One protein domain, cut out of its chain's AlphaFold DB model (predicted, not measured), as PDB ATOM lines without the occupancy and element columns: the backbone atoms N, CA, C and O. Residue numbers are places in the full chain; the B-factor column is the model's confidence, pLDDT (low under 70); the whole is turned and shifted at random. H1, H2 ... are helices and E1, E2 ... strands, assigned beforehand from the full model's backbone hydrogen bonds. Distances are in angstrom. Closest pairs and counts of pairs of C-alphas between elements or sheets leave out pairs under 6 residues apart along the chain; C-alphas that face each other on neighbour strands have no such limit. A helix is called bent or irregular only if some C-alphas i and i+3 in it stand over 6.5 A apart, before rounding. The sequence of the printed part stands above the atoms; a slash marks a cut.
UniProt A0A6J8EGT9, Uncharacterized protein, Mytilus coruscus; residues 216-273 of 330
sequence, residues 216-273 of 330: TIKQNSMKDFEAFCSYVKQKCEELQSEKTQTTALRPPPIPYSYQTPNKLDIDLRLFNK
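AT A GLANCE: This is residues 216 to 273 of the 330 residues of an uncharacterized protein of Mytilus coruscus (UniProt A0A6J8EGT9). One long helix, H1, makes most of the length, and the unnamed stretch of residues 241 to 256 folds back from its last residue to a small strand hairpin, E1 and E2, near the helix's first turns. Residues 216 and 217 pair with E1, the short helix H2 follows the hairpin, and residues 233 to 248 stick out as a free loop-ended arm, of which 233 to 240 belong to H1. The printed part has 58 residues, with named elements in the order H1, E1, E2, H2; the sheet, E1 - E2, is antiparallel and the class is mostly helix. The whole is loose, with a radius of gyration of the C-alphas of 14.7 A, and elongated, spanning 44 by 24 by 17 A.

IN THESE COORDINATES: Start at C-alpha 216, (179.984, 328.714, 182.357). Find C-alpha 219 at (172.843, 329.825, 177.242); from there H1, residues 219 to 240, runs 32.1 A to C-alpha 240 at (188.025, 301.712, 173.794). H1 is irregular: C-alphas 220 and 223 are 7.3 A apart. Go on along residues 241 to 256, which hold no named element, to E1, residues 257 to 259, 7.1 A long. Next come E2, residues 265 to 267, 6.6 A long, and H2, residues 268 to 271, 5.4 A long, ending at C-alpha 271, (192.885, 334.302, 172.051).

HOW THE PARTS SIT: Look first at the hairpin of E1 and E2, antiparallel neighbours with 148 degrees between their directions. C-alphas 258 and 266 face each other at 5.1 A; N 258 and O 266 are within hydrogen-bond range at 2.8 A, as are N 266 and O 258, also at 2.8 A. Residues 216 to 217 pair with residues 258 to 259 of E1, antiparallel. The closest C-alphas of H1 and E1 are those of Ser 221 and Ser 257, 7.3 A apart. The closest C-alphas of E1 and H2 are those of Ser 257 and Leu 268, 6.3 A apart. H1 is apart from E2 and from H2. In H1, 16 of 18 O i to N i+4 pairs are within hydrogen-bond range; H2 is too short for such a pair, and its one O i to N i+3 pair is within range.

THE WHOLE: The two C-alphas farthest apart are those of Lys 243 and Asn 262, at 44.8 A. The link from H1 to E1, 16 residues, is long; those from E1 to E2 and from E2 to H2 are tight. The printed part has no cut. Its mean pLDDT is 70.9, and you will find values under 70 at residue 239, residues 241 to 250 and residues 268 to 273 of this predicted model.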
ATOM      1  N   THR A 216     181.244 329.329 182.783       75.50
ATOM      2  CA  THR A 216     179.984 328.714 182.357       75.50
ATOM      3  C   THR A 216     179.729 328.992 180.881       75.50
ATOM      4  O   THR A 216     180.224 329.965 180.319       75.50
ATOM      5  N   ILE A 217     178.987 328.125 180.200       75.00
ATOM      6  CA  ILE A 217     178.697 328.310 178.773       75.00
ATOM      7  C   ILE A 217     177.493 329.227 178.627       75.00
ATOM      8  O   ILE A 217     176.476 329.057 179.302       75.00
ATOM      9  N   LYS A 218     177.591 330.192 177.711       76.75
ATOM     10  CA  LYS A 218     176.482 331.094 177.402       76.75
ATOM     11  C   LYS A 218     175.265 330.285 176.943       76.75
ATOM     12  O   LYS A 218     175.386 329.434 176.065       76.75
ATOM     13  N   GLN A 219     174.082 330.593 177.479       72.81
ATOM     14  CA  GLN A 219     172.843 329.825 177.242       72.81
ATOM     15  C   GLN A 219     172.535 329.581 175.751       72.81
ATOM     16  O   GLN A 219     172.045 328.516 175.381       72.81
ATOM     17  N   ASN A 220     172.892 330.526 174.877       72.31
ATOM     18  CA  ASN A 220     172.669 330.421 173.432       72.31
ATOM     19  C   ASN A 220     173.568 329.382 172.737       72.31
ATOM     20  O   ASN A 220     173.205 328.887 171.676       72.31
ATOM     21  N   SER A 221     174.712 329.035 173.331       72.44
ATOM     22  CA  SER A 221     175.693 328.074 172.802       72.44
ATOM     23  C   SER A 221     175.627 326.708 173.496       72.44
ATOM     24  O   SER A 221     176.419 325.819 173.191       72.44
ATOM     25  N   MET A 222     174.665 326.514 174.405       77.94
ATOM     26  CA  MET A 222     174.506 325.267 175.158       77.94
ATOM     27  C   MET A 222     174.178 324.071 174.250       77.94
ATOM     28  O   MET A 222     174.690 322.976 174.456       77.94
ATOM     29  N   LYS A 223     173.395 324.294 173.184       79.88
ATOM     30  CA  LYS A 223     173.046 323.249 172.204       79.88
ATOM     31  C   LYS A 223     174.267 322.726 171.445       79.88
ATOM     32  O   LYS A 223     174.403 321.521 171.247       79.88
ATOM     33  N   ASP A 224     175.170 323.626 171.057       78.56
ATOM     34  CA  ASP A 224     176.412 323.262 170.368       78.56
ATOM     35  C   ASP A 224     177.360 322.515 171.317       78.56
ATOM     36  O   ASP A 224     178.007 321.541 170.927       78.56
ATOM     37  N   PHE A 225     177.386 322.912 172.592       81.12
ATOM     38  CA  PHE A 225     178.148 322.217 173.625       81.12
ATOM     39  C   PHE A 225     177.641 320.798 173.899       81.12
ATOM     40  O   PHE A 225     178.443 319.869 173.990       81.12
ATOM     41  N   GLU A 226     176.327 320.600 174.001       83.12
ATOM     42  CA  GLU A 226     175.728 319.273 174.186       83.12
ATOM     43  C   GLU A 226     176.019 318.345 172.996       83.12
ATOM     44  O   GLU A 226     176.357 317.168 173.186       83.12
ATOM     45  N   ALA A 227     175.971 318.884 171.773       82.25
ATOM     46  CA  ALA A 227     176.350 318.166 170.559       82.25
ATOM     47  C   ALA A 227     177.839 317.772 170.571       82.25
ATOM     48  O   ALA A 227     178.188 316.634 170.247       82.25
ATOM     49  N   PHE A 228     178.717 318.677 171.011       82.50
ATOM     50  CA  PHE A 228     180.144 318.404 171.169       82.50
ATOM     51  C   PHE A 228     180.423 317.345 172.248       82.50
ATOM     52  O   PHE A 228     181.180 316.403 172.009       82.50
ATOM     53  N   CYS A 229     179.768 317.425 173.408       81.31
ATOM     54  CA  CYS A 229     179.917 316.448 174.488       81.31
ATOM     55  C   CYS A 229     179.486 315.040 174.059       81.31
ATOM     56  O   CYS A 229     180.156 314.057 174.382       81.31
ATOM     57  N   SER A 230     178.387 314.941 173.312       83.69
ATOM     58  CA  SER A 230     177.891 313.673 172.767       83.69
ATOM     59  C   SER A 230     178.873 313.078 171.753       83.69
ATOM     60  O   SER A 230     179.176 311.887 171.817       83.69
ATOM     61  N   TYR A 231     179.451 313.915 170.887       83.75
ATOM     62  CA  TYR A 231     180.493 313.508 169.942       83.75
ATOM     63  C   TYR A 231     181.762 312.988 170.644       83.75
ATOM     64  O   TYR A 231     182.288 311.941 170.271       83.75
ATOM     65  N   VAL A 232     182.244 313.678 171.684       81.94
ATOM     66  CA  VAL A 232     183.435 313.252 172.443       81.94
ATOM     67  C   VAL A 232     183.191 311.924 173.161       81.94
ATOM     68  O   VAL A 232     184.044 311.043 173.095       81.94
ATOM     69  N   LYS A 233     182.021 311.743 173.792       83.69
ATOM     70  CA  LYS A 233     181.645 310.471 174.434       83.69
ATOM     71  C   LYS A 233     181.669 309.313 173.439       83.69
ATOM     72  O   LYS A 233     182.345 308.321 173.692       83.69
ATOM     73  N   GLN A 234     181.034 309.495 172.281       82.06
ATOM     74  CA  GLN A 234     181.036 308.500 171.211       82.06
ATOM     75  C   GLN A 234     182.466 308.152 170.761       82.06
ATOM     76  O   GLN A 234     182.800 306.982 170.600       82.06
ATOM     77  N   LYS A 235     183.347 309.149 170.604       77.19
ATOM     78  CA  LYS A 235     184.743 308.915 170.201       77.19
ATOM     79  C   LYS A 235     185.571 308.202 171.268       77.19
ATOM     80  O   LYS A 235     186.401 307.365 170.921       77.19
ATOM     81  N   CYS A 236     185.349 308.492 172.547       77.81
ATOM     82  CA  CYS A 236     185.995 307.770 173.642       77.81
ATOM     83  C   CYS A 236     185.574 306.291 173.678       77.81
ATOM     84  O   CYS A 236     186.422 305.424 173.875       77.81
ATOM     85  N   GLU A 237     184.295 305.996 173.437       79.56
ATOM     86  CA  GLU A 237     183.767 304.624 173.364       79.56
ATOM     87  C   GLU A 237     184.282 303.868 172.123       79.56
ATOM     88  O   GLU A 237     184.638 302.688 172.200       79.56
ATOM     89  N   GLU A 238     184.405 304.548 170.980       76.12
ATOM     90  CA  GLU A 238     185.032 304.001 169.767       76.12
ATOM     91  C   GLU A 238     186.523 303.672 169.987       76.12
ATOM     92  O   GLU A 238     186.984 302.608 169.574       76.12
ATOM     93  N   LEU A 239     187.273 304.533 170.688       69.31
ATOM     94  CA  LEU A 239     188.688 304.299 171.017       69.31
ATOM     95  C   LEU A 239     188.898 303.106 171.961       69.31
ATOM     96  O   LEU A 239     189.907 302.415 171.850       69.31
ATOM     97  N   GLN A 240     187.958 302.852 172.873       70.12
ATOM     98  CA  GLN A 240     188.025 301.712 173.794       70.12
ATOM     99  C   GLN A 240     187.599 300.384 173.152       70.12
ATOM    100  O   GLN A 240     187.923 299.327 173.688       70.12
ATOM    101  N   SER A 241     186.875 300.412 172.028       65.62
ATOM    102  CA  SER A 241     186.252 299.217 171.438       65.62
ATOM    103  C   SER A 241     186.982 298.616 170.227       65.62
ATOM    104  O   SER A 241     186.459 297.674 169.637       65.62
ATOM    105  N   GLU A 242     188.169 299.114 169.848       60.00
ATOM    106  CA  GLU A 242     189.010 298.657 168.708       60.00
ATOM    107  C   GLU A 242     188.290 298.528 167.341       60.00
ATOM    108  O   GLU A 242     188.871 298.076 166.353       60.00
ATOM    109  N   LYS A 243     187.031 298.962 167.219       59.28
ATOM    110  CA  LYS A 243     186.259 298.914 165.974       59.28
ATOM    111  C   LYS A 243     186.482 300.202 165.195       59.28
ATOM    112  O   LYS A 243     185.797 301.199 165.391       59.28
ATOM    113  N   THR A 244     187.448 300.182 164.283       52.25
ATOM    114  CA  THR A 244     187.730 301.312 163.391       52.25
ATOM    115  C   THR A 244     186.626 301.440 162.336       52.25
ATOM    116  O   THR A 244     186.724 300.883 161.247       52.25
ATOM    117  N   GLN A 245     185.552 302.170 162.643       53.38
ATOM    118  CA  GLN A 245     184.605 302.619 161.624       53.38
ATOM    119  C   GLN A 245     184.980 304.030 161.165       53.38
ATOM    120  O   GLN A 245     184.803 305.023 161.868       53.38
ATOM    121  N   THR A 246     185.529 304.105 159.952       52.00
ATOM    122  CA  THR A 246     185.775 305.330 159.182       52.00
ATOM    123  C   THR A 246     184.455 305.960 158.743       52.00
ATOM    124  O   THR A 246     184.103 305.944 157.566       52.00
ATOM    125  N   THR A 247     183.712 306.537 159.683       51.16
ATOM    126  CA  THR A 247     182.623 307.458 159.352       51.16
ATOM    127  C   THR A 247     183.153 308.874 159.525       51.16
ATOM    128  O   THR A 247     183.377 309.342 160.642       51.16
ATOM    129  N   ALA A 248     183.413 309.544 158.401       50.59
ATOM    130  CA  ALA A 248     183.894 310.920 158.335       50.59
ATOM    131  C   ALA A 248     182.780 311.910 158.723       50.59
ATOM    132  O   ALA A 248     182.249 312.639 157.891       50.59
ATOM    133  N   LEU A 249     182.403 311.925 159.999       57.28
ATOM    134  CA  LEU A 249     181.607 313.001 160.571       57.28
ATOM    135  C   LEU A 249     182.568 314.137 160.911       57.28
ATOM    136  O   LEU A 249     183.477 313.975 161.726       57.28
ATOM    137  N   ARG A 250     182.407 315.280 160.238       62.69
ATOM    138  CA  ARG A 250     183.121 316.507 160.612       62.69
ATOM    139  C   ARG A 250     182.809 316.812 162.083       62.69
ATOM    140  O   ARG A 250     181.644 316.684 162.465       62.69
ATOM    141  N   PRO A 251     183.805 317.195 162.900       70.25
ATOM    142  CA  PRO A 251     183.551 317.519 164.296       70.25
ATOM    143  C   PRO A 251     182.539 318.676 164.385       70.25
ATOM    144  O   PRO A 251     182.627 319.610 163.576       70.25
ATOM    145  N   PRO A 252     181.578 318.624 165.328       74.56
ATOM    146  CA  PRO A 252     180.676 319.742 165.576       74.56
ATOM    147  C   PRO A 252     181.475 320.993 165.987       74.56
ATOM    148  O   PRO A 252     182.589 320.867 166.509       74.56
ATOM    149  N   PRO A 253     180.946 322.206 165.734       72.00
ATOM    150  CA  PRO A 253     181.634 323.442 166.082       72.00
ATOM    151  C   PRO A 253     181.873 323.509 167.593       72.00
ATOM    152  O   PRO A 253     180.968 323.285 168.392       72.00
ATOM    153  N   ILE A 254     183.112 323.813 167.977       72.56
ATOM    154  CA  ILE A 254     183.484 323.967 169.383       72.56
ATOM    155  C   ILE A 254     182.843 325.267 169.898       72.56
ATOM    156  O   ILE A 254     182.950 326.297 169.228       72.56
ATOM    157  N   PRO A 255     182.168 325.259 171.056       72.88
ATOM    158  CA  PRO A 255     181.692 326.486 171.676       72.88
ATOM    159  C   PRO A 255     182.891 327.294 172.178       72.88
ATOM    160  O   PRO A 255     183.719 326.795 172.932       72.88
ATOM    161  N   TYR A 256     182.991 328.550 171.750       72.50
ATOM    162  CA  TYR A 256     184.090 329.439 172.138       72.50
ATOM    163  C   TYR A 256     183.648 330.603 173.025       72.50
ATOM    164  O   TYR A 256     184.487 331.370 173.481       72.50
ATOM    165  N   SER A 257     182.347 330.757 173.270       76.81
ATOM    166  CA  SER A 257     181.798 331.849 174.074       76.81
ATOM    167  C   SER A 257     181.391 331.343 175.454       76.81
ATOM    168  O   SER A 257     180.486 330.519 175.588       76.81
ATOM    169  N   TYR A 258     182.057 331.870 176.471       77.94
ATOM    170  CA  TYR A 258     181.902 331.522 177.876       77.94
ATOM    171  C   TYR A 258     181.495 332.754 178.683       77.94
ATOM    172  O   TYR A 258     181.600 333.881 178.209       77.94
ATOM    173  N   GLN A 259     181.001 332.538 179.894       77.19
ATOM    174  CA  GLN A 259     180.614 333.570 180.842       77.19
ATOM    175  C   GLN A 259     181.319 333.339 182.174       77.19
ATOM    176  O   GLN A 259     181.340 332.218 182.690       77.19
ATOM    177  N   THR A 260     181.880 334.407 182.734       76.00
ATOM    178  CA  THR A 260     182.397 334.396 184.109       76.00
ATOM    179  C   THR A 260     181.248 334.327 185.122       76.00
ATOM    180  O   THR A 260     180.099 334.616 184.765       76.00
ATOM    181  N   PRO A 261     181.528 334.037 186.409       70.75
ATOM    182  CA  PRO A 261     180.536 334.151 187.483       70.75
ATOM    183  C   PRO A 261     179.825 335.519 187.534       70.75
ATOM    184  O   PRO A 261     178.647 335.594 187.879       70.75
ATOM    185  N   ASN A 262     180.501 336.586 187.088       71.62
ATOM    186  CA  ASN A 262     179.966 337.951 187.002       71.62
ATOM    187  C   ASN A 262     179.208 338.243 185.690       71.62
ATOM    188  O   ASN A 262     178.912 339.397 185.394       71.62
ATOM    189  N   LYS A 263     178.874 337.212 184.897       72.25
ATOM    190  CA  LYS A 263     178.164 337.311 183.605       72.25
ATOM    191  C   LYS A 263     178.916 338.107 182.530       72.25
ATOM    192  O   LYS A 263     178.295 338.584 181.580       72.25
ATOM    193  N   LEU A 264     180.239 338.232 182.650       75.56
ATOM    194  CA  LEU A 264     181.068 338.826 181.604       75.56
ATOM    195  C   LEU A 264     181.235 337.819 180.466       75.56
ATOM    196  O   LEU A 264     181.692 336.699 180.696       75.56
ATOM    197  N   ASP A 265     180.876 338.219 179.248       73.75
ATOM    198  CA  ASP A 265     181.050 337.394 178.053       73.75
ATOM    199  C   ASP A 265     182.536 337.334 177.652       73.75
ATOM    200  O   ASP A 265     183.152 338.348 177.330       73.75
ATOM    201  N   ILE A 266     183.097 336.127 177.616       70.81
ATOM    202  CA  ILE A 266     184.464 335.830 177.183       70.81
ATOM    203  C   ILE A 266     184.405 335.008 175.896       70.81
ATOM    204  O   ILE A 266     183.888 333.894 175.883       70.81
ATOM    205  N   ASP A 267     184.970 335.527 174.805       74.44
ATOM    206  CA  ASP A 267     185.140 334.775 173.558       74.44
ATOM    207  C   ASP A 267     186.578 334.261 173.427       74.44
ATOM    208  O   ASP A 267     187.513 335.015 173.151       74.44
ATOM    209  N   LEU A 268     186.754 332.951 173.583       69.81
ATOM    210  CA  LEU A 268     188.041 332.270 173.491       69.81
ATOM    211  C   LEU A 268     188.648 332.318 172.076       69.81
ATOM    212  O   LEU A 268     189.842 332.068 171.919       69.81
ATOM    213  N   ARG A 269     187.888 332.692 171.032       66.38
ATOM    214  CA  ARG A 269     188.443 332.907 169.676       66.38
ATOM    215  C   ARG A 269     189.350 334.123 169.603       66.38
ATOM    216  O   ARG A 269     190.270 334.126 168.788       66.38
ATOM    217  N   LEU A 270     189.126 335.127 170.452       56.44
ATOM    218  CA  LEU A 270     189.976 336.322 170.523       56.44
ATOM    219  C   LEU A 270     191.402 335.984 170.987       56.44
ATOM    220  O   LEU A 270     192.335 336.725 170.694       56.44
ATOM    221  N   PHE A 271     191.588 334.822 171.621       53.81
ATOM    222  CA  PHE A 271     192.885 334.302 172.051       53.81
ATOM    223  C   PHE A 271     193.604 333.494 170.960       53.81
ATOM    224  O   PHE A 271     194.769 333.126 171.117       53.81
ATOM    225  N   ASN A 272     192.952 333.229 169.823       47.47
ATOM    226  CA  ASN A 272     193.553 332.486 168.724       47.47
ATOM    227  C   ASN A 272     194.206 333.438 167.711       47.47
ATOM    228  O   ASN A 272     193.596 333.755 166.697       47.47
ATOM    229  N   LYS A 273     195.430 333.906 168.010       46.53
ATOM    230  CA  LYS A 273     196.475 334.465 167.105       46.53
ATOM    231  C   LYS A 273     196.091 335.489 166.004       46.53
ATOM    232  O   LYS A 273     196.959 335.865 165.222       46.53
TER     233      LYS A 273